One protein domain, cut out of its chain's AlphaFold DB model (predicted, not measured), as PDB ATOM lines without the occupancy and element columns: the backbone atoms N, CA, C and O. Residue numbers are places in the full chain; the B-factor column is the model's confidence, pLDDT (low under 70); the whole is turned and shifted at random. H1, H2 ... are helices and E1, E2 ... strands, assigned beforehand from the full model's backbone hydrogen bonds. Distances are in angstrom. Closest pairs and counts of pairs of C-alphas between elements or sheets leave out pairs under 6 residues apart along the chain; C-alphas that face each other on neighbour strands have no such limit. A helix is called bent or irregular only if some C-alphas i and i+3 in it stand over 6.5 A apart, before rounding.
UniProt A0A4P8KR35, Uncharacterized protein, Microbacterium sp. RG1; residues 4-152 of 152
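Overview. This is residues 4 to 152 of the 152 residues of an uncharacterized protein of Microbacterium sp. RG1 (UniProt A0A4P8KR35). A twisted sheet of four strands forms the middle layer, with H3 packed over one face and H2 and H5 over the other, making three layers. H6 runs near the E4 edge, H1 crosses the later part of H5, and the long link 35 to 53 passes the E1 edge. The printed part has 149 residues, with six named helices and four named strands in the order H1 E1 H2 E2 H3 E3 H4 H5 H6 E4; the class is mixed, helices and strands. The sheet is mixed, in the order E1 E2 E3 E4, with E4 antiparallel to E3 and the other neighbours parallel. The whole is compact, with a radius of gyration of the C-alphas of 14.6 A and spans of 42 by 38 by 27 A.

Along the chain. The strands are E1, residues 20 to 24; E2, 54 to 60, 19.9 A long; E3, 88 to 93, 16.3 A; and E4, 144 to 148, ending at C-alpha 148 (156.860, 155.664, 134.607). The helices are H1, residues 4 to 17, 20.2 A, beginning at C-alpha 4 (168.671, 174.498, 144.382); H2, 27 to 34; H3, 67 to 81, 22.0 A; H4, 95 to 98; H5, 101 to 120, 26.8 A; and H6, 130 to 141, 16.9 A. H3 is irregular, with C-alphas 77 and 80 7.4 A apart. H5 has a kink of 35 degrees near residue 108.

Arrangement. Across E1 and E2, N 23 and O 56 are within hydrogen-bond range at 3.0 A; across E2 and E3, N 59 and O 91 at 2.8 A; across E3 and E4, N 92 and O 145 at 2.8 A. E1, H2, E2 and E2, H3, E3 are strand-helix-strand units, parallel neighbour strands with a helix between, the first crossover left-handed, the second right-handed. H3 is on the sheet at a height of 8.3 A; the closest C-alphas of H3 and E2, Ala 71 and Val 57, are 6.5 A apart. On the opposite face, H2 is at a height of 8.8 A and H5 at 7.6 A. H2 touches residues 101 to 109 of H5, with the C-alphas of Ile 33 and Ala 105 closest at 5.3 A, at a steep tilt of 58 degrees, the same way. Residues 11 to 15 of H1 touch H5, about perpendicular at 88 degrees, the C-alphas of Val 11 and Val 117 being closest at 6.2 A. H4 and H6 only graze the sheet. Every O i to N i+4 pair is within hydrogen-bond range in H1, H2 and H6, but 9 of 11 in H3 and 14 of 16 in H5; H4 is too short for such a pair.

Size, cuts and confidence. The C-alphas farthest apart, those of Arg 6 and His 64, are 44.3 A apart. The printed part has no cut, and the link H2 to E2 is long, with 19 residues. Mean pLDDT of the printed part is 71.3; 70 residues are under 70, among them 4 to 16 and 95 to 143.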
ATOM      1  N   ARG A   4     170.012 174.433 144.987       45.09
ATOM      2  CA  ARG A   4     168.671 174.498 144.382       45.09
ATOM      3  C   ARG A   4     168.605 175.405 143.153       45.09
ATOM      4  O   ARG A   4     167.962 175.040 142.176       45.09
ATOM      5  N   ALA A   5     169.267 176.564 143.178       49.28
ATOM      6  CA  ALA A   5     169.288 177.482 142.038       49.28
ATOM      7  C   ALA A   5     170.098 176.921 140.855       49.28
ATOM      8  O   ALA A   5     169.728 177.137 139.702       49.28
ATOM      9  N   ARG A   6     171.174 176.170 141.130       53.84
ATOM     10  CA  ARG A   6     171.949 175.455 140.101       53.84
ATOM     11  C   ARG A   6     171.157 174.305 139.484       53.84
ATOM     12  O   ARG A   6     171.090 174.221 138.263       53.84
ATOM     13  N   LEU A   7     170.521 173.477 140.316       52.25
ATOM     14  CA  LEU A   7     169.698 172.357 139.859       52.25
ATOM     15  C   LEU A   7     168.531 172.852 139.000       52.25
ATOM     16  O   LEU A   7     168.302 172.334 137.917       52.25
ATOM     17  N   ARG A   8     167.853 173.918 139.442       53.81
ATOM     18  CA  ARG A   8     166.757 174.541 138.698       53.81
ATOM     19  C   ARG A   8     167.198 175.077 137.335       53.81
ATOM     20  O   ARG A   8     166.508 174.822 136.361       53.81
ATOM     21  N   ARG A   9     168.338 175.772 137.244       60.50
ATOM     22  CA  ARG A   9     168.872 176.229 135.946       60.50
ATOM     23  C   ARG A   9     169.220 175.069 135.021       60.50
ATOM     24  O   ARG A   9     168.963 175.166 133.832       60.50
ATOM     25  N   ARG A  10     169.807 173.996 135.560       59.47
ATOM     26  CA  ARG A  10     170.162 172.808 134.775       59.47
ATOM     27  C   ARG A  10     168.910 172.110 134.247       59.47
ATOM     28  O   ARG A  10     168.828 171.865 133.056       59.47
ATOM     29  N   VAL A  11     167.910 171.931 135.110       55.44
ATOM     30  CA  VAL A  11     166.566 171.462 134.752       55.44
ATOM     31  C   VAL A  11     165.971 172.340 133.650       55.44
ATOM     32  O   VAL A  11     165.619 171.837 132.597       55.44
ATOM     33  N   GLU A  12     165.921 173.659 133.840       57.78
ATOM     34  CA  GLU A  12     165.398 174.598 132.838       57.78
ATOM     35  C   GLU A  12     166.151 174.526 131.499       57.78
ATOM     36  O   GLU A  12     165.539 174.713 130.450       57.78
ATOM     37  N   GLN A  13     167.454 174.246 131.515       65.12
ATOM     38  CA  GLN A  13     168.280 174.130 130.317       65.12
ATOM     39  C   GLN A  13     168.065 172.800 129.582       65.12
ATOM     40  O   GLN A  13     167.834 172.822 128.378       65.12
ATOM     41  N   ASP A  14     168.070 171.675 130.300       62.31
ATOM     42  CA  ASP A  14     167.856 170.340 129.728       62.31
ATOM     43  C   ASP A  14     166.441 170.215 129.143       62.31
ATOM     44  O   ASP A  14     166.236 169.611 128.091       62.31
ATOM     45  N   LEU A  15     165.461 170.868 129.776       58.22
ATOM     46  CA  LEU A  15     164.116 170.993 129.225       58.22
ATOM     47  C   LEU A  15     164.092 171.770 127.933       58.22
ATOM     48  O   LEU A  15     163.498 171.282 126.985       58.22
ATOM     49  N   ARG A  16     164.706 172.962 127.893       64.69
ATOM     50  CA  ARG A  16     164.712 173.827 126.704       64.69
ATOM     51  C   ARG A  16     165.224 173.099 125.463       64.69
ATOM     52  O   ARG A  16     164.827 173.467 124.367       64.69
ATOM     53  N   SER A  17     166.070 172.084 125.639       70.81
ATOM     54  CA  SER A  17     166.555 171.221 124.560       70.81
ATOM     55  C   SER A  17     165.735 169.950 124.323       70.81
ATOM     56  O   SER A  17     165.819 169.399 123.231       70.81
ATOM     57  N   ALA A  18     164.988 169.457 125.314       74.44
ATOM     58  CA  ALA A  18     164.265 168.193 125.208       74.44
ATOM     59  C   ALA A  18     163.018 168.334 124.330       74.44
ATOM     60  O   ALA A  18     162.152 169.178 124.580       74.44
ATOM     61  N   ARG A  19     162.914 167.458 123.333       83.06
ATOM     62  CA  ARG A  19     161.753 167.345 122.456       83.06
ATOM     63  C   ARG A  19     160.774 166.337 123.031       83.06
ATOM     64  O   ARG A  19     161.141 165.211 123.357       83.06
ATOM     65  N   VAL A  20     159.527 166.752 123.167       83.75
ATOM     66  CA  VAL A  20     158.475 166.022 123.865       83.75
ATOM     67  C   VAL A  20     157.380 165.670 122.877       83.75
ATOM     68  O   VAL A  20     156.803 166.554 122.244       83.75
ATOM     69  N   LEU A  21     157.058 164.384 122.795       88.94
ATOM     70  CA  LEU A  21     155.909 163.890 122.053       88.94
ATOM     71  C   LEU A  21     154.778 163.603 123.040       88.94
ATOM     72  O   LEU A  21     154.949 162.820 123.975       88.94
ATOM     73  N   ILE A  22     153.639 164.273 122.851       87.19
ATOM     74  CA  ILE A  22     152.456 164.124 123.709       87.19
ATOM     75  C   ILE A  22     151.297 163.545 122.907       87.19
ATOM     76  O   ILE A  22     150.844 164.175 121.945       87.19
ATOM     77  N   ASP A  23     150.779 162.417 123.383       91.00
ATOM     78  CA  ASP A  23     149.563 161.762 122.902       91.00
ATOM     79  C   ASP A  23     148.634 161.426 124.089       91.00
ATOM     80  O   ASP A  23     148.977 161.657 125.255       91.00
ATOM     81  N   GLY A  24     147.432 160.926 123.825       90.25
ATOM     82  CA  GLY A  24     146.459 160.577 124.855       90.25
ATOM     83  C   GLY A  24     145.023 160.923 124.476       90.25
ATOM     84  O   GLY A  24     144.732 161.281 123.343       90.25
ATOM     85  N   ASP A  25     144.116 160.823 125.445       88.88
ATOM     86  CA  ASP A  25     142.696 161.169 125.272       88.88
ATOM     87  C   ASP A  25     142.186 162.221 126.265       88.88
ATOM     88  O   ASP A  25     141.021 162.616 126.225       88.88
ATOM     89  N   ALA A  26     143.065 162.751 127.118       85.62
ATOM     90  CA  ALA A  26     142.766 163.888 127.981       85.62
ATOM     91  C   ALA A  26     142.991 165.234 127.257       85.62
ATOM     92  O   ALA A  26     143.836 166.042 127.659       85.62
ATOM     93  N   GLU A  27     142.229 165.493 126.190       82.12
ATOM     94  CA  GLU A  27     142.440 166.612 125.247       82.12
ATOM     95  C   GLU A  27     142.592 167.993 125.900       82.12
ATOM     96  O   GLU A  27     143.475 168.781 125.542       82.12
ATOM     97  N   ALA A  28     141.768 168.297 126.907       75.56
ATOM     98  CA  ALA A  28     141.823 169.579 127.606       75.56
ATOM     99  C   ALA A  28     143.176 169.802 128.305       75.56
ATOM    100  O   ALA A  28     143.707 170.918 128.313       75.56
ATOM    101  N   LEU A  29     143.754 168.738 128.872       76.19
ATOM    102  CA  LEU A  29     145.049 168.798 129.538       76.19
ATOM    103  C   LEU A  29     146.201 168.777 128.533       76.19
ATOM    104  O   LEU A  29     147.142 169.555 128.694       76.19
ATOM    105  N   ILE A  30     146.108 167.960 127.480       82.25
ATOM    106  CA  ILE A  30     147.077 167.948 126.375       82.25
ATOM    107  C   ILE A  30     147.199 169.356 125.784       82.25
ATOM    108  O   ILE A  30     148.296 169.912 125.711       82.25
ATOM    109  N   THR A  31     146.067 169.989 125.470       81.06
ATOM    110  CA  THR A  31     146.011 171.374 124.981       81.06
ATOM    111  C   THR A  31     146.633 172.355 125.977       81.06
ATOM    112  O   THR A  31     147.371 173.260 125.588       81.06
ATOM    113  N   GLY A  32     146.356 172.187 127.273       75.56
ATOM    114  CA  GLY A  32     146.935 173.019 128.327       75.56
ATOM    115  C   GLY A  32     148.458 172.908 128.411       75.56
ATOM    116  O   GLY A  32     149.133 173.929 128.509       75.56
ATOM    117  N   ILE A  33     149.000 171.692 128.333       74.69
ATOM    118  CA  ILE A  33     150.444 171.430 128.402       74.69
ATOM    119  C   ILE A  33     151.153 171.927 127.141       74.69
ATOM    120  O   ILE A  33     152.183 172.591 127.251       74.69
ATOM    121  N   ARG A  34     150.579 171.698 125.953       77.69
ATOM    122  CA  ARG A  34     151.129 172.187 124.674       77.69
ATOM    123  C   ARG A  34     151.265 173.712 124.615       77.69
ATOM    124  O   ARG A  34     152.120 174.206 123.902       77.69
ATOM    125  N   ARG A  35     150.461 174.466 125.378       73.88
ATOM    126  CA  ARG A  35     150.593 175.935 125.499       73.88
ATOM    127  C   ARG A  35     151.750 176.388 126.392       73.88
ATOM    128  O   ARG A  35     152.094 177.564 126.375       73.88
ATOM    129  N   VAL A  36     152.279 175.496 127.227       71.19
ATOM    130  CA  VAL A  36     153.371 175.785 128.169       71.19
ATOM    131  C   VAL A  36     154.713 175.318 127.609       71.19
ATOM    132  O   VAL A  36     155.732 175.958 127.857       71.19
ATOM    133  N   ILE A  37     154.713 174.212 126.863       71.81
ATOM    134  CA  ILE A  37     155.880 173.727 126.127       71.81
ATOM    135  C   ILE A  37     156.118 174.647 124.926       71.81
ATOM    136  O   ILE A  37     155.172 175.037 124.243       71.81
ATOM    137  N   GLY A  38     157.375 175.029 124.688       71.31
ATOM    138  CA  GLY A  38     157.730 175.847 123.534       71.31
ATOM    139  C   GLY A  38     157.435 175.110 122.221       71.31
ATOM    140  O   GLY A  38     157.585 173.889 122.171       71.31
ATOM    141  N   PRO A  39     157.039 175.816 121.149       76.00
ATOM    142  CA  PRO A  39     156.682 175.189 119.873       76.00
ATOM    143  C   PRO A  39     157.813 174.317 119.304       76.00
ATOM    144  O   PRO A  39     157.541 173.230 118.811       76.00
ATOM    145  N   ASP A  40     159.072 174.728 119.478       79.00
ATOM    146  CA  ASP A  40     160.254 173.991 118.996       79.00
ATOM    147  C   ASP A  40     160.554 172.706 119.787       79.00
ATOM    148  O   ASP A  40     161.352 171.869 119.368       79.00
ATOM    149  N   GLN A  41     159.933 172.552 120.957       78.12
ATOM    150  CA  GLN A  41     160.090 171.386 121.822       78.12
ATOM    151  C   GLN A  41     158.972 170.366 121.604       78.12
ATOM    152  O   GLN A  41     159.082 169.243 122.082       78.12
ATOM    153  N   LEU A  42     157.876 170.737 120.939       82.81
ATOM    154  CA  LEU A  42     156.737 169.851 120.751       82.81
ATOM    155  C   LEU A  42     156.905 169.045 119.464       82.81
ATOM    156  O   LEU A  42     156.930 169.604 118.371       82.81
ATOM    157  N   VAL A  43     156.942 167.722 119.594       84.94
ATOM    158  CA  VAL A  43     156.840 166.802 118.459       84.94
ATOM    159  C   VAL A  43     155.387 166.367 118.344       84.94
ATOM    160  O   VAL A  43     154.769 165.931 119.322       84.94
ATOM    161  N   LEU A  44     154.817 166.539 117.156       81.94
ATOM    162  CA  LEU A  44     153.437 166.169 116.880       81.94
ATOM    163  C   LEU A  44     153.381 164.705 116.414       81.94
ATOM    164  O   LEU A  44     154.205 164.306 115.595       81.94
ATOM    165  N   PRO A  45     152.417 163.896 116.889       79.69
ATOM    166  CA  PRO A  45     152.284 162.519 116.428       79.69
ATOM    167  C   PRO A  45     152.089 162.442 114.907       79.69
ATOM    168  O   PRO A  45     151.190 163.073 114.355       79.69
ATOM    169  N   GLY A  46     152.926 161.650 114.239       78.12
ATOM    170  CA  GLY A  46     152.891 161.422 112.795       78.12
ATOM    171  C   GLY A  46     153.461 162.578 111.970       78.12
ATOM    172  O   GLY A  46     153.346 162.554 110.747       78.12
ATOM    173  N   VAL A  47     154.044 163.594 112.615       72.81
ATOM    174  CA  VAL A  47     154.534 164.810 111.962       72.81
ATOM    175  C   VAL A  47     155.917 165.171 112.503       72.81
ATOM    176  O   VAL A  47     156.064 165.562 113.660       72.81
ATOM    177  N   GLY A  48     156.924 165.119 111.632       66.69
ATOM    178  CA  GLY A  48     158.269 165.621 111.911       66.69
ATOM    179  C   GLY A  48     159.378 164.664 111.485       66.69
ATOM    180  O   GLY A  48     159.221 163.450 111.513       66.69
ATOM    181  N   ASP A  49     160.528 165.239 111.132       68.88
ATOM    182  CA  ASP A  49     161.670 164.488 110.590       68.88
ATOM    183  C   ASP A  49     162.628 163.978 111.676       68.88
ATOM    184  O   ASP A  49     163.610 163.300 111.372       68.88
ATOM    185  N   ARG A  50     162.412 164.348 112.946       78.94
ATOM    186  CA  ARG A  50     163.332 163.996 114.033       78.94
ATOM    187  C   ARG A  50     162.605 163.401 115.241       78.94
ATOM    188  O   ARG A  50     161.633 164.001 115.700       78.94
ATOM    189  N   PRO A  51     163.137 162.311 115.821       86.31
ATOM    190  CA  PRO A  51     162.512 161.612 116.942       86.31
ATOM    191  C   PRO A  51     162.498 162.461 118.216       86.31
ATOM    192  O   PRO A  51     163.374 163.304 118.401       86.31
ATOM    193  N   ALA A  52     161.523 162.240 119.092       87.75
ATOM    194  CA  ALA A  52     161.394 162.900 120.383       87.75
ATOM    195  C   ALA A  52     162.263 162.238 121.458       87.75
ATOM    196  O   ALA A  52     162.445 161.023 121.476       87.75
ATOM    197  N   ASP A  53     162.736 163.047 122.401       84.19
ATOM    198  CA  ASP A  53     163.588 162.615 123.511       84.19
ATOM    199  C   ASP A  53     162.755 162.088 124.703       84.19
ATOM    200  O   ASP A  53     163.300 161.577 125.680       84.19
ATOM    201  N   LEU A  54     161.424 162.240 124.641       82.31
ATOM    202  CA  LEU A  54     160.469 161.813 125.660       82.31
ATOM    203  C   LEU A  54     159.083 161.537 125.061       82.31
ATOM    204  O   LEU A  54     158.514 162.400 124.388       82.31
ATOM    205  N   GLY A  55     158.494 160.399 125.433       87.56
ATOM    206  CA  GLY A  55     157.083 160.100 125.198       87.56
ATOM    207  C   GLY A  55     156.220 160.381 126.431       87.56
ATOM    208  O   GLY A  55     156.476 159.852 127.519       87.56
ATOM    209  N   VAL A  56     155.166 161.178 126.265       86.06
ATOM    210  CA  VAL A  56     154.159 161.449 127.298       86.06
ATOM    211  C   VAL A  56     152.786 161.027 126.794       86.06
ATOM    212  O   VAL A  56     152.320 161.502 125.763       86.06
ATOM    213  N   VAL A  57     152.111 160.176 127.558       89.50
ATOM    214  CA  VAL A  57     150.731 159.764 127.288       89.50
ATOM    215  C   VAL A  57     149.833 160.276 128.403       89.50
ATOM    216  O   VAL A  57     150.123 160.046 129.574       89.50
ATOM    217  N   ILE A  58     148.746 160.969 128.059       87.25
ATOM    218  CA  ILE A  58     147.818 161.554 129.037       87.25
ATOM    219  C   ILE A  58     146.429 160.946 128.884       87.25
ATOM    220  O   ILE A  58     145.732 161.186 127.901       87.25
ATOM    221  N   ILE A  59     146.014 160.173 129.881       88.56
ATOM    222  CA  ILE A  59     144.812 159.349 129.821       88.56
ATOM    223  C   ILE A  59     143.777 159.862 130.796       88.56
ATOM    224  O   ILE A  59     144.048 159.978 131.992       88.56
ATOM    225  N   ASP A  60     142.568 160.082 130.298       86.31
ATOM    226  CA  ASP A  60     141.418 160.315 131.154       86.31
ATOM    227  C   ASP A  60     140.953 158.998 131.799       86.31
ATOM    228  O   ASP A  60     140.729 157.972 131.129       86.31
ATOM    229  N   ARG A  61     140.838 159.012 133.126       85.25
ATOM    230  CA  ARG A  61     140.415 157.885 133.948       85.25
ATOM    231  C   ARG A  61     138.929 157.674 133.728       85.25
ATOM    232  O   ARG A  61     138.084 158.368 134.286       85.25
ATOM    233  N   LYS A  62     138.623 156.641 132.956       80.75
ATOM    234  CA  LYS A  62     137.256 156.179 132.734       80.75
ATOM    235  C   LYS A  62     136.838 155.233 133.859       80.75
ATOM    236  O   LYS A  62     137.678 154.567 134.460       80.75
ATOM    237  N   ALA A  63     135.532 155.157 134.115       69.25
ATOM    238  CA  ALA A  63     134.961 154.228 135.095       69.25
ATOM    239  C   ALA A  63     135.175 152.748 134.712       69.25
ATOM    240  O   ALA A  63     135.156 151.874 135.577       69.25
ATOM    241  N   HIS A  64     135.403 152.472 133.423       68.50
ATOM    242  CA  HIS A  64     135.605 151.133 132.877       68.50
ATOM    243  C   HIS A  64     136.829 151.083 131.951       68.50
ATOM    244  O   HIS A  64     137.136 152.056 131.257       68.50
ATOM    245  N   GLY A  65     137.491 149.921 131.921       75.88
ATOM    246  CA  GLY A  65     138.677 149.651 131.104       75.88
ATOM    247  C   GLY A  65     140.004 149.873 131.837       75.88
ATOM    248  O   GLY A  65     140.110 150.688 132.752       75.88
ATOM    249  N   SER A  66     141.039 149.132 131.430       84.94
ATOM    250  CA  SER A  66     142.381 149.249 132.009       84.94
ATOM    251  C   SER A  66     143.096 150.490 131.480       84.94
ATOM    252  O   SER A  66     143.382 150.602 130.287       84.94
ATOM    253  N   THR A  67     143.439 151.411 132.378       86.00
ATOM    254  CA  THR A  67     144.236 152.594 132.035       86.00
ATOM    255  C   THR A  67     145.638 152.224 131.556       86.00
ATOM    256  O   THR A  67     146.172 152.879 130.669       86.00
ATOM    257  N   LEU A  68     146.221 151.150 132.101       83.94
ATOM    258  CA  LEU A  68     147.538 150.670 131.684       83.94
ATOM    259  C   LEU A  68     147.511 150.139 130.247       83.94
ATOM    260  O   LEU A  68     148.404 150.454 129.470       83.94
ATOM    261  N   HIS A  69     146.475 149.376 129.893       87.88
ATOM    262  CA  HIS A  69     146.328 148.848 128.539       87.88
ATOM    263  C   HIS A  69     146.201 149.984 127.517       87.88
ATOM    264  O   HIS A  69     146.958 150.035 126.554       87.88
ATOM    265  N   ARG A  70     145.345 150.972 127.806       89.81
ATOM    266  CA  ARG A  70     145.224 152.186 126.985       89.81
ATOM    267  C   ARG A  70     146.559 152.918 126.861       89.81
ATOM    268  O   ARG A  70     146.918 153.351 125.774       89.81
ATOM    269  N   ALA A  71     147.325 153.028 127.948       88.62
ATOM    270  CA  ALA A  71     148.648 153.649 127.902       88.62
ATOM    271  C   ALA A  71     149.578 152.939 126.923       88.62
ATOM    272  O   ALA A  71     150.241 153.601 126.131       88.62
ATOM    273  N   GLN A  72     149.599 151.608 126.953       89.00
ATOM    274  CA  GLN A  72     150.394 150.804 126.028       89.00
ATOM    275  C   GLN A  72     149.948 150.992 124.574       89.00
ATOM    276  O   GLN A  72     150.803 151.127 123.703       89.00
ATOM    277  N   GLU A  73     148.641 151.069 124.306       91.25
ATOM    278  CA  GLU A  73     148.117 151.356 122.962       91.25
ATOM    279  C   GLU A  73     148.576 152.729 122.454       91.25
ATOM    280  O   GLU A  73     149.048 152.850 121.325       91.25
ATOM    281  N   PHE A  74     148.493 153.770 123.290       92.25
ATOM    282  CA  PHE A  74     149.014 155.097 122.950       92.25
ATOM    283  C   PHE A  74     150.523 155.068 122.702       92.25
ATOM    284  O   PHE A  74     150.967 155.562 121.670       92.25
ATOM    285  N   PHE A  75     151.306 154.451 123.592       90.50
ATOM    286  CA  PHE A  75     152.754 154.359 123.406       90.50
ATOM    287  C   PHE A  75     153.131 153.620 122.125       90.50
ATOM    288  O   PHE A  75     153.983 154.106 121.392       90.50
ATOM    289  N   SER A  76     152.435 152.533 121.794       90.75
ATOM    290  CA  SER A  76     152.679 151.768 120.563       90.75
ATOM    291  C   SER A  76     152.491 152.609 119.293       90.75
ATOM    292  O   SER A  76     153.151 152.355 118.290       90.75
ATOM    293  N   ARG A  77     151.624 153.634 119.317       91.25
ATOM    294  CA  ARG A  77     151.418 154.546 118.175       91.25
ATOM    295  C   ARG A  77     152.543 155.554 117.987       91.25
ATOM    296  O   ARG A  77     152.782 156.002 116.867       91.25
ATOM    297  N   ILE A  78     153.192 155.946 119.075       89.88
ATOM    298  CA  ILE A  78     154.204 157.006 119.065       89.88
ATOM    299  C   ILE A  78     155.629 156.462 119.129       89.88
ATOM    300  O   ILE A  78     156.561 157.224 118.907       89.88
ATOM    301  N   ASP A  79     155.793 155.164 119.392       89.44
ATOM    302  CA  ASP A  79     157.079 154.527 119.681       89.44
ATOM    303  C   ASP A  79     158.116 154.741 118.576       89.44
ATOM    304  O   ASP A  79     159.238 155.147 118.848       89.44
ATOM    305  N   ALA A  80     157.700 154.598 117.314       90.44
ATOM    306  CA  ALA A  80     158.563 154.796 116.147       90.44
ATOM    307  C   ALA A  80     159.070 156.244 115.975       90.44
ATOM    308  O   ALA A  80     159.936 156.504 115.145       90.44
ATOM    309  N   GLN A  81     158.507 157.198 116.719       92.06
ATOM    310  CA  GLN A  81     158.901 158.605 116.711       92.06
ATOM    311  C   GLN A  81     159.685 158.991 117.964       92.06
ATOM    312  O   GLN A  81     159.946 160.174 118.174       92.06
ATOM    313  N   LEU A  82     160.035 158.035 118.817       88.50
ATOM    314  CA  LEU A  82     160.892 158.257 119.969       88.50
ATOM    315  C   LEU A  82     162.334 157.871 119.624       88.50
ATOM    316  O   LEU A  82     162.574 157.052 118.741       88.50
ATOM    317  N   VAL A  83     163.307 158.486 120.294       87.94
ATOM    318  CA  VAL A  83     164.690 157.984 120.261       87.94
ATOM    319  C   VAL A  83     164.763 156.627 120.964       87.94
ATOM    320  O   VAL A  83     163.943 156.339 121.839       87.94
ATOM    321  N   ASP A  84     165.768 155.820 120.630       83.75
ATOM    322  CA  ASP A  84     166.034 154.575 121.354       83.75
ATOM    323  C   ASP A  84     166.176 154.851 122.858       83.75
ATOM    324  O   ASP A  84     166.753 155.866 123.269       83.75
ATOM    325  N   ASP A  85     165.612 153.969 123.688       77.25
ATOM    326  CA  ASP A  85     165.577 154.109 125.147       77.25
ATOM    327  C   ASP A  85     164.899 155.395 125.660       77.25
ATOM    328  O   ASP A  85     165.078 155.781 126.829       77.25
ATOM    329  N   ALA A  86     164.096 156.069 124.826       80.19
ATOM    330  CA  ALA A  86     163.356 157.246 125.249       80.19
ATOM    331  C   ALA A  86     162.508 156.923 126.487       80.19
ATOM    332  O   ALA A  86     161.777 155.921 126.533       80.19
ATOM    333  N   PRO A  87     162.540 157.786 127.510       76.88
ATOM    334  CA  PRO A  87     161.664 157.613 128.646       76.88
ATOM    335  C   PRO A  87     160.191 157.716 128.255       76.88
ATOM    336  O   PRO A  87     159.793 158.557 127.446       76.88
ATOM    337  N   ARG A  88     159.365 156.885 128.895       83.88
ATOM    338  CA  ARG A  88     157.914 156.849 128.690       83.88
ATOM    339  C   ARG A  88     157.183 157.203 129.990       83.88
ATOM    340  O   ARG A  88     157.334 156.525 131.014       83.88
ATOM    341  N   ILE A  89     156.394 158.281 129.963       82.69
ATOM    342  CA  ILE A  89     155.603 158.774 131.103       82.69
ATOM    343  C   ILE A  89     154.113 158.703 130.774       82.69
ATOM    344  O   ILE A  89     153.642 159.368 129.858       82.69
ATOM    345  N   CYS A  90     153.349 157.961 131.569       84.12
ATOM    346  CA  CYS A  90     151.893 157.974 131.524       84.12
ATOM    347  C   CYS A  90     151.341 158.848 132.655       84.12
ATOM    348  O   CYS A  90     151.631 158.622 133.831       84.12
ATOM    349  N   LEU A  91     150.513 159.825 132.303       82.06
ATOM    350  CA  LEU A  91     149.733 160.647 133.216       82.06
ATOM    351  C   LEU A  91     148.285 160.169 133.169       82.06
ATOM    352  O   LEU A  91     147.637 160.249 132.134       82.06
ATOM    353  N   ILE A  92     147.769 159.686 134.287       84.62
ATOM    354  CA  ILE A  92     146.370 159.297 134.430       84.62
ATOM    355  C   ILE A  92     145.667 160.420 135.161       84.62
ATOM    356  O   ILE A  92     146.032 160.722 136.293       84.62
ATOM    357  N   VAL A  93     144.644 161.006 134.558       79.62
ATOM    358  CA  VAL A  93     143.891 162.110 135.150       79.62
ATOM    359  C   VAL A  93     142.450 161.712 135.404       79.62
ATOM    360  O   VAL A  93     141.843 161.059 134.577       79.62
ATOM    361  N   GLY A  94     141.895 162.080 136.553       77.88
ATOM    362  CA  GLY A  94     140.485 161.880 136.885       77.88
ATOM    363  C   GLY A  94     140.028 162.828 137.995       77.88
ATOM    364  O   GLY A  94     140.839 163.475 138.652       77.88
ATOM    365  N   GLY A  95     138.719 162.918 138.234       69.50
ATOM    366  CA  GLY A  95     138.173 163.754 139.311       69.50
ATOM    367  C   GLY A  95     138.354 165.261 139.061       69.50
ATOM    368  O   GLY A  95     137.883 165.785 138.055       69.50
ATOM    369  N   ALA A  96     139.021 165.974 139.979       54.75
ATOM    370  CA  ALA A  96     139.154 167.442 139.968       54.75
ATOM    371  C   ALA A  96     139.890 168.010 138.732       54.75
ATOM    372  O   ALA A  96     139.746 169.189 138.397       54.75
ATOM    373  N   THR A  97     140.654 167.179 138.023       56.62
ATOM    374  CA  THR A  97     141.372 167.536 136.791       56.62
ATOM    375  C   THR A  97     140.466 167.865 135.610       56.62
ATOM    376  O   THR A  97     140.832 168.710 134.796       56.62
ATOM    377  N   SER A  98     139.281 167.248 135.547       57.56
ATOM    378  CA  SER A  98     138.224 167.576 134.579       57.56
ATOM    379  C   SER A  98     137.732 169.022 134.756       57.56
ATOM    380  O   SER A  98     137.352 169.690 133.798       57.56
ATOM    381  N   VAL A  99     137.828 169.549 135.982       52.31
ATOM    382  CA  VAL A  99     137.208 170.815 136.394       52.31
ATOM    383  C   VAL A  99     138.160 172.016 136.288       52.31
ATOM    384  O   VAL A  99     137.713 173.120 135.985       52.31
ATOM    385  N   ALA A 100     139.477 171.840 136.487       54.88
ATOM    386  CA  ALA A 100     140.445 172.954 136.454       54.88
ATOM    387  C   ALA A 100     141.703 172.724 135.573       54.88
ATOM    388  O   ALA A 100     142.832 172.848 136.068       54.88
ATOM    389  N   PRO A 101     141.561 172.483 134.249       62.22
ATOM    390  CA  PRO A 101     142.670 172.081 133.370       62.22
ATOM    391  C   PRO A 101     143.829 173.087 133.299       62.22
ATOM    392  O   PRO A 101     144.995 172.701 133.246       62.22
ATOM    393  N   ARG A 102     143.531 174.398 133.335       61.75
ATOM    394  CA  ARG A 102     144.543 175.475 133.269       61.75
ATOM    395  C   ARG A 102     145.449 175.512 134.501       61.75
ATOM    396  O   ARG A 102     146.667 175.612 134.375       61.75
ATOM    397  N   THR A 103     144.858 175.421 135.690       57.59
ATOM    398  CA  THR A 103     145.603 175.372 136.957       57.59
ATOM    399  C   THR A 103     146.452 174.108 137.019       57.59
ATOM    400  O   THR A 103     147.598 174.153 137.466       57.59
ATOM    401  N   LEU A 104     145.921 173.007 136.485       59.25
ATOM    402  CA  LEU A 104     146.608 171.729 136.401       59.25
ATOM    403  C   LEU A 104     147.807 171.756 135.453       59.25
ATOM    404  O   LEU A 104     148.877 171.327 135.853       59.25
ATOM    405  N   ALA A 105     147.677 172.315 134.245       58.34
ATOM    406  CA  ALA A 105     148.789 172.458 133.300       58.34
ATOM    407  C   ALA A 105     149.966 173.236 133.914       58.34
ATOM    408  O   ALA A 105     151.131 172.914 133.682       58.34
ATOM    409  N   ARG A 106     149.677 174.215 134.781       58.16
ATOM    410  CA  ARG A 106     150.694 174.969 135.528       58.16
ATOM    411  C   ARG A 106     151.331 174.168 136.674       58.16
ATOM    412  O   ARG A 106     152.508 174.347 136.956       58.16
ATOM    413  N   LEU A 107     150.569 173.307 137.351       55.19
ATOM    414  CA  LEU A 107     151.078 172.452 138.434       55.19
ATOM    415  C   LEU A 107     151.852 171.239 137.895       55.19
ATOM    416  O   LEU A 107     152.869 170.850 138.462       55.19
ATOM    417  N   LEU A 108     151.386 170.679 136.781       58.03
ATOM    418  CA  LEU A 108     151.958 169.516 136.115       58.03
ATOM    419  C   LEU A 108     153.174 169.850 135.281       58.03
ATOM    420  O   LEU A 108     154.029 168.988 135.139       58.03
ATOM    421  N   SER A 109     153.287 171.072 134.762       56.53
ATOM    422  CA  SER A 109     154.461 171.458 133.984       56.53
ATOM    423  C   SER A 109     155.730 171.249 134.799       56.53
ATOM    424  O   SER A 109     156.595 170.558 134.304       56.53
ATOM    425  N   ALA A 110     155.810 171.673 136.065       56.41
ATOM    426  CA  ALA A 110     156.992 171.434 136.907       56.41
ATOM    427  C   ALA A 110     157.286 169.945 137.191       56.41
ATOM    428  O   ALA A 110     158.454 169.565 137.256       56.41
ATOM    429  N   GLU A 111     156.257 169.109 137.359       61.94
ATOM    430  CA  GLU A 111     156.443 167.677 137.621       61.94
ATOM    431  C   GLU A 111     156.793 166.914 136.344       61.94
ATOM    432  O   GLU A 111     157.781 166.200 136.339       61.94
ATOM    433  N   VAL A 112     156.055 167.096 135.245       63.41
ATOM    434  CA  VAL A 112     156.383 166.508 133.935       63.41
ATOM    435  C   VAL A 112     157.811 166.865 133.572       63.41
ATOM    436  O   VAL A 112     158.596 165.968 133.302       63.41
ATOM    437  N   VAL A 113     158.172 168.142 133.705       59.41
ATOM    438  CA  VAL A 113     159.532 168.670 133.563       59.41
ATOM    439  C   VAL A 113     160.553 167.917 134.412       59.41
ATOM    440  O   VAL A 113     161.590 167.480 133.917       59.41
ATOM    441  N   HIS A 114     160.273 167.765 135.703       61.56
ATOM    442  CA  HIS A 114     161.156 167.063 136.624       61.56
ATOM    443  C   HIS A 114     161.327 165.596 136.220       61.56
ATOM    444  O   HIS A 114     162.418 165.038 136.291       61.56
ATOM    445  N   GLN A 115     160.261 164.979 135.724       62.69
ATOM    446  CA  GLN A 115     160.256 163.605 135.247       62.69
ATOM    447  C   GLN A 115     161.038 163.465 133.934       62.69
ATOM    448  O   GLN A 115     161.735 162.463 133.788       62.69
ATOM    449  N   ILE A 116     161.016 164.471 133.046       58.81
ATOM    450  CA  ILE A 116     161.912 164.558 131.877       58.81
ATOM    451  C   ILE A 116     163.361 164.509 132.357       58.81
ATOM    452  O   ILE A 116     164.102 163.614 131.973       58.81
ATOM    453  N   VAL A 117     163.741 165.404 133.272       58.19
ATOM    454  CA  VAL A 117     165.131 165.542 133.743       58.19
ATOM    455  C   VAL A 117     165.629 164.297 134.469       58.19
ATOM    456  O   VAL A 117     166.732 163.823 134.212       58.19
ATOM    457  N   VAL A 118     164.818 163.723 135.360       61.84
ATOM    458  CA  VAL A 118     165.183 162.473 136.043       61.84
ATOM    459  C   VAL A 118     165.350 161.332 135.037       61.84
ATOM    460  O   VAL A 118     166.143 160.420 135.270       61.84
ATOM    461  N   SER A 119     164.615 161.371 133.926       58.09
ATOM    462  CA  SER A 119     164.656 160.315 132.925       58.09
ATOM    463  C   SER A 119     165.707 160.530 131.835       58.09
ATOM    464  O   SER A 119     166.114 159.545 131.228       58.09
ATOM    465  N   THR A 120     166.216 161.746 131.627       54.00
ATOM    466  CA  THR A 120     167.336 162.046 130.714       54.00
ATOM    467  C   THR A 120     168.695 162.068 131.422       54.00
ATOM    468  O   THR A 120     169.720 161.837 130.788       54.00
ATOM    469  N   ALA A 121     168.730 162.250 132.746       53.75
ATOM    470  CA  ALA A 121     169.955 162.274 133.547       53.75
ATOM    471  C   ALA A 121     169.880 161.285 134.734       53.75
ATOM    472  O   ALA A 121     169.575 161.678 135.864       53.75
ATOM    473  N   PRO A 122     170.198 159.991 134.525       50.38
ATOM    474  CA  PRO A 122     170.089 158.968 135.570       50.38
ATOM    475  C   PRO A 122     171.015 159.227 136.775       50.38
ATOM    476  O   PRO A 122     170.706 158.810 137.888       50.38
ATOM    477  N   SER A 123     172.101 159.990 136.601       44.25
ATOM    478  CA  SER A 123     172.987 160.429 137.690       44.25
ATOM    479  C   SER A 123     172.323 161.403 138.676       44.25
ATOM    480  O   SER A 123     172.701 161.437 139.848       44.25
ATOM    481  N   LEU A 124     171.295 162.148 138.244       44.97
ATOM    482  CA  LEU A 124     170.489 163.044 139.088       44.97
ATOM    483  C   LEU A 124     169.324 162.317 139.786       44.97
ATOM    484  O   LEU A 124     168.759 162.834 140.751       44.97
ATOM    485  N   ALA A 125     168.980 161.101 139.344       48.38
ATOM    486  CA  ALA A 125     167.886 160.290 139.888       48.38
ATOM    487  C   ALA A 125     168.178 159.693 141.282       48.38
ATOM    488  O   ALA A 125     167.285 159.137 141.925       48.38
ATOM    489  N   THR A 126     169.417 159.818 141.764       44.22
ATOM    490  CA  THR A 126     169.930 159.217 143.007       44.22
ATOM    491  C   THR A 126     169.338 159.807 144.288       44.22
ATOM    492  O   THR A 126     169.474 159.222 145.360       44.22
ATOM    493  N   THR A 127     168.578 160.899 144.198       46.97
ATOM    494  CA  THR A 127     167.893 161.490 145.352       46.97
ATOM    495  C   THR A 127     166.400 161.611 145.082       46.97
ATOM    496  O   THR A 127     165.896 162.677 144.743       46.97
ATOM    497  N   ARG A 128     165.653 160.516 145.296       53.28
ATOM    498  CA  ARG A 128     164.203 160.580 145.571       53.28
ATOM    499  C   ARG A 128     163.985 161.266 146.920       53.28
ATOM    500  O   ARG A 128     163.687 160.624 147.940       53.28
ATOM    501  N   ASP A 129     164.190 162.575 146.921       55.28
ATOM    502  CA  ASP A 129     164.080 163.421 148.094       55.28
ATOM    503  C   ASP A 129     162.646 163.345 148.647       55.28
ATOM    504  O   ASP A 129     161.670 163.109 147.924       55.28
ATOM    505  N   ARG A 130     162.481 163.517 149.961       54.53
ATOM    506  CA  ARG A 130     161.155 163.471 150.612       54.53
ATOM    507  C   ARG A 130     160.195 164.496 149.999       54.53
ATOM    508  O   ARG A 130     158.983 164.285 150.018       54.53
ATOM    509  N   ALA A 131     160.737 165.582 149.448       58.06
ATOM    510  CA  ALA A 131     159.997 166.609 148.730       58.06
ATOM    511  C   ALA A 131     159.292 166.072 147.470       58.06
ATOM    512  O   ALA A 131     158.111 166.359 147.289       58.06
ATOM    513  N   ASP A 132     159.953 165.243 146.657       59.38
ATOM    514  CA  ASP A 132     159.350 164.632 145.460       59.38
ATOM    515  C   ASP A 132     158.208 163.693 145.818       59.38
ATOM    516  O   ASP A 132     157.118 163.771 145.257       59.38
ATOM    517  N   ARG A 133     158.420 162.836 146.822       62.72
ATOM    518  CA  ARG A 133     157.372 161.921 147.292       62.72
ATOM    519  C   ARG A 133     156.143 162.671 147.803       62.72
ATOM    520  O   ARG A 133     155.025 162.209 147.603       62.72
ATOM    521  N   ARG A 134     156.329 163.828 148.447       61.97
ATOM    522  CA  ARG A 134     155.219 164.693 148.880       61.97
ATOM    523  C   ARG A 134     154.496 165.337 147.696       61.97
ATOM    524  O   ARG A 134     153.271 165.376 147.714       61.97
ATOM    525  N   ARG A 135     155.225 165.793 146.674       63.66
ATOM    526  CA  ARG A 135     154.636 166.372 145.453       63.66
ATOM    527  C   ARG A 135     153.813 165.352 144.674       63.66
ATOM    528  O   ARG A 135     152.656 165.625 144.382       63.66
ATOM    529  N   LEU A 136     154.352 164.155 144.444       64.94
ATOM    530  CA  LEU A 136     153.627 163.066 143.782       64.94
ATOM    531  C   LEU A 136     152.354 162.672 144.546       64.94
ATOM    532  O   LEU A 136     151.308 162.473 143.940       64.94
ATOM    533  N   ARG A 137     152.404 162.631 145.884       65.44
ATOM    534  CA  ARG A 137     151.206 162.395 146.709       65.44
ATOM    535  C   ARG A 137     150.161 163.501 146.564       65.44
ATOM    536  O   ARG A 137     148.978 163.193 146.491       65.44
ATOM    537  N   ALA A 138     150.586 164.763 146.506       64.62
ATOM    538  CA  ALA A 138     149.678 165.887 146.290       64.62
ATOM    539  C   ALA A 138     148.997 165.825 144.911       64.62
ATOM    540  O   ALA A 138     147.827 166.173 144.799       64.62
ATOM    541  N   LEU A 139     149.690 165.330 143.880       67.56
ATOM    542  CA  LEU A 139     149.091 165.077 142.566       67.56
ATOM    543  C   LEU A 139     148.053 163.948 142.616       67.56
ATOM    544  O   LEU A 139     146.959 164.121 142.084       67.56
ATOM    545  N   GLY A 140     148.335 162.862 143.343       64.50
ATOM    546  CA  GLY A 140     147.361 161.787 143.572       64.50
ATOM    547  C   GLY A 140     146.070 162.285 144.232       64.50
ATOM    548  O   GLY A 140     144.978 161.870 143.857       64.50
ATOM    549  N   TRP A 141     146.165 163.251 145.152       64.25
ATOM    550  CA  TRP A 141     144.992 163.883 145.780       64.25
ATOM    551  C   TRP A 141     144.172 164.736 144.807       64.25
ATOM    552  O   TRP A 141     142.972 164.903 144.995       64.25
ATOM    553  N   LEU A 142     144.807 165.253 143.755       61.81
ATOM    554  CA  LEU A 142     144.135 165.952 142.662       61.81
ATOM    555  C   LEU A 142     143.555 164.980 141.622       61.81
ATOM    556  O   LEU A 142     143.005 165.440 140.625       61.81
ATOM    557  N   GLY A 143     143.664 163.665 141.848       65.50
ATOM    558  CA  GLY A 143     143.215 162.619 140.930       65.50
ATOM    559  C   GLY A 143     144.194 162.340 139.789       65.50
ATOM    560  O   GLY A 143     143.787 161.810 138.755       65.50
ATOM    561  N   ILE A 144     145.469 162.708 139.958       70.38
ATOM    562  CA  ILE A 144     146.520 162.514 138.959       70.38
ATOM    563  C   ILE A 144     147.494 161.439 139.426       70.38
ATOM    564  O   ILE A 144     148.234 161.649 140.388       70.38
ATOM    565  N   ASP A 145     147.567 160.341 138.684       75.38
ATOM    566  CA  ASP A 145     148.578 159.308 138.897       75.38
ATOM    567  C   ASP A 145     149.629 159.364 137.787       75.38
ATOM    568  O   ASP A 145     149.304 159.414 136.602       75.38
ATOM    569  N   ILE A 146     150.908 159.354 138.172       73.44
ATOM    570  CA  ILE A 146     152.038 159.331 137.237       73.44
ATOM    571  C   ILE A 146     152.659 157.940 137.261       73.44
ATOM    572  O   ILE A 146     153.194 157.510 138.286       73.44
ATOM    573  N   LEU A 147     152.632 157.260 136.119       71.81
ATOM    574  CA  LEU A 147     153.279 155.971 135.915       71.81
ATOM    575  C   LEU A 147     154.479 156.154 134.986       71.81
ATOM    576  O   LEU A 147     154.348 156.641 133.865       71.81
ATOM    577  N   ARG A 148     155.663 155.745 135.449       70.94
ATOM    578  CA  ARG A 148     156.860 155.664 134.607       70.94
ATOM    579  C   ARG A 148     156.954 154.251 134.062       70.94
ATOM    580  O   ARG A 148     157.069 153.320 134.854       70.94
ATOM    581  N   LEU A 149     156.926 154.102 132.744       67.38
ATOM    582  CA  LEU A 149     156.946 152.784 132.100       67.38
ATOM    583  C   LEU A 149     158.364 152.301 131.756       67.38
ATOM    584  O   LEU A 149     158.523 151.238 131.174       67.38
ATOM    585  N   GLY A 150     159.394 153.033 132.195       65.19
ATOM    586  CA  GLY A 150     160.798 152.676 131.996       65.19
ATOM    587  C   GLY A 150     161.376 153.209 130.684       65.19
ATOM    588  O   GLY A 150     160.772 154.058 130.025       65.19
ATOM    589  N   ARG A 151     162.585 152.733 130.373       62.47
ATOM    590  CA  ARG A 151     163.232 152.837 129.061       62.47
ATOM    591  C   ARG A 151     163.123 151.450 128.426       62.47
ATOM    592  O   ARG A 151     163.310 150.465 129.142       62.47
ATOM    593  N   VAL A 152     162.731 151.399 127.163       50.97
ATOM    594  CA  VAL A 152     162.609 150.181 126.342       50.97
ATOM    595  C   VAL A 152     163.196 150.513 124.996       50.97
ATOM    596  O   VAL A 152     162.827 151.629 124.542       50.97
TER     597      VAL A 152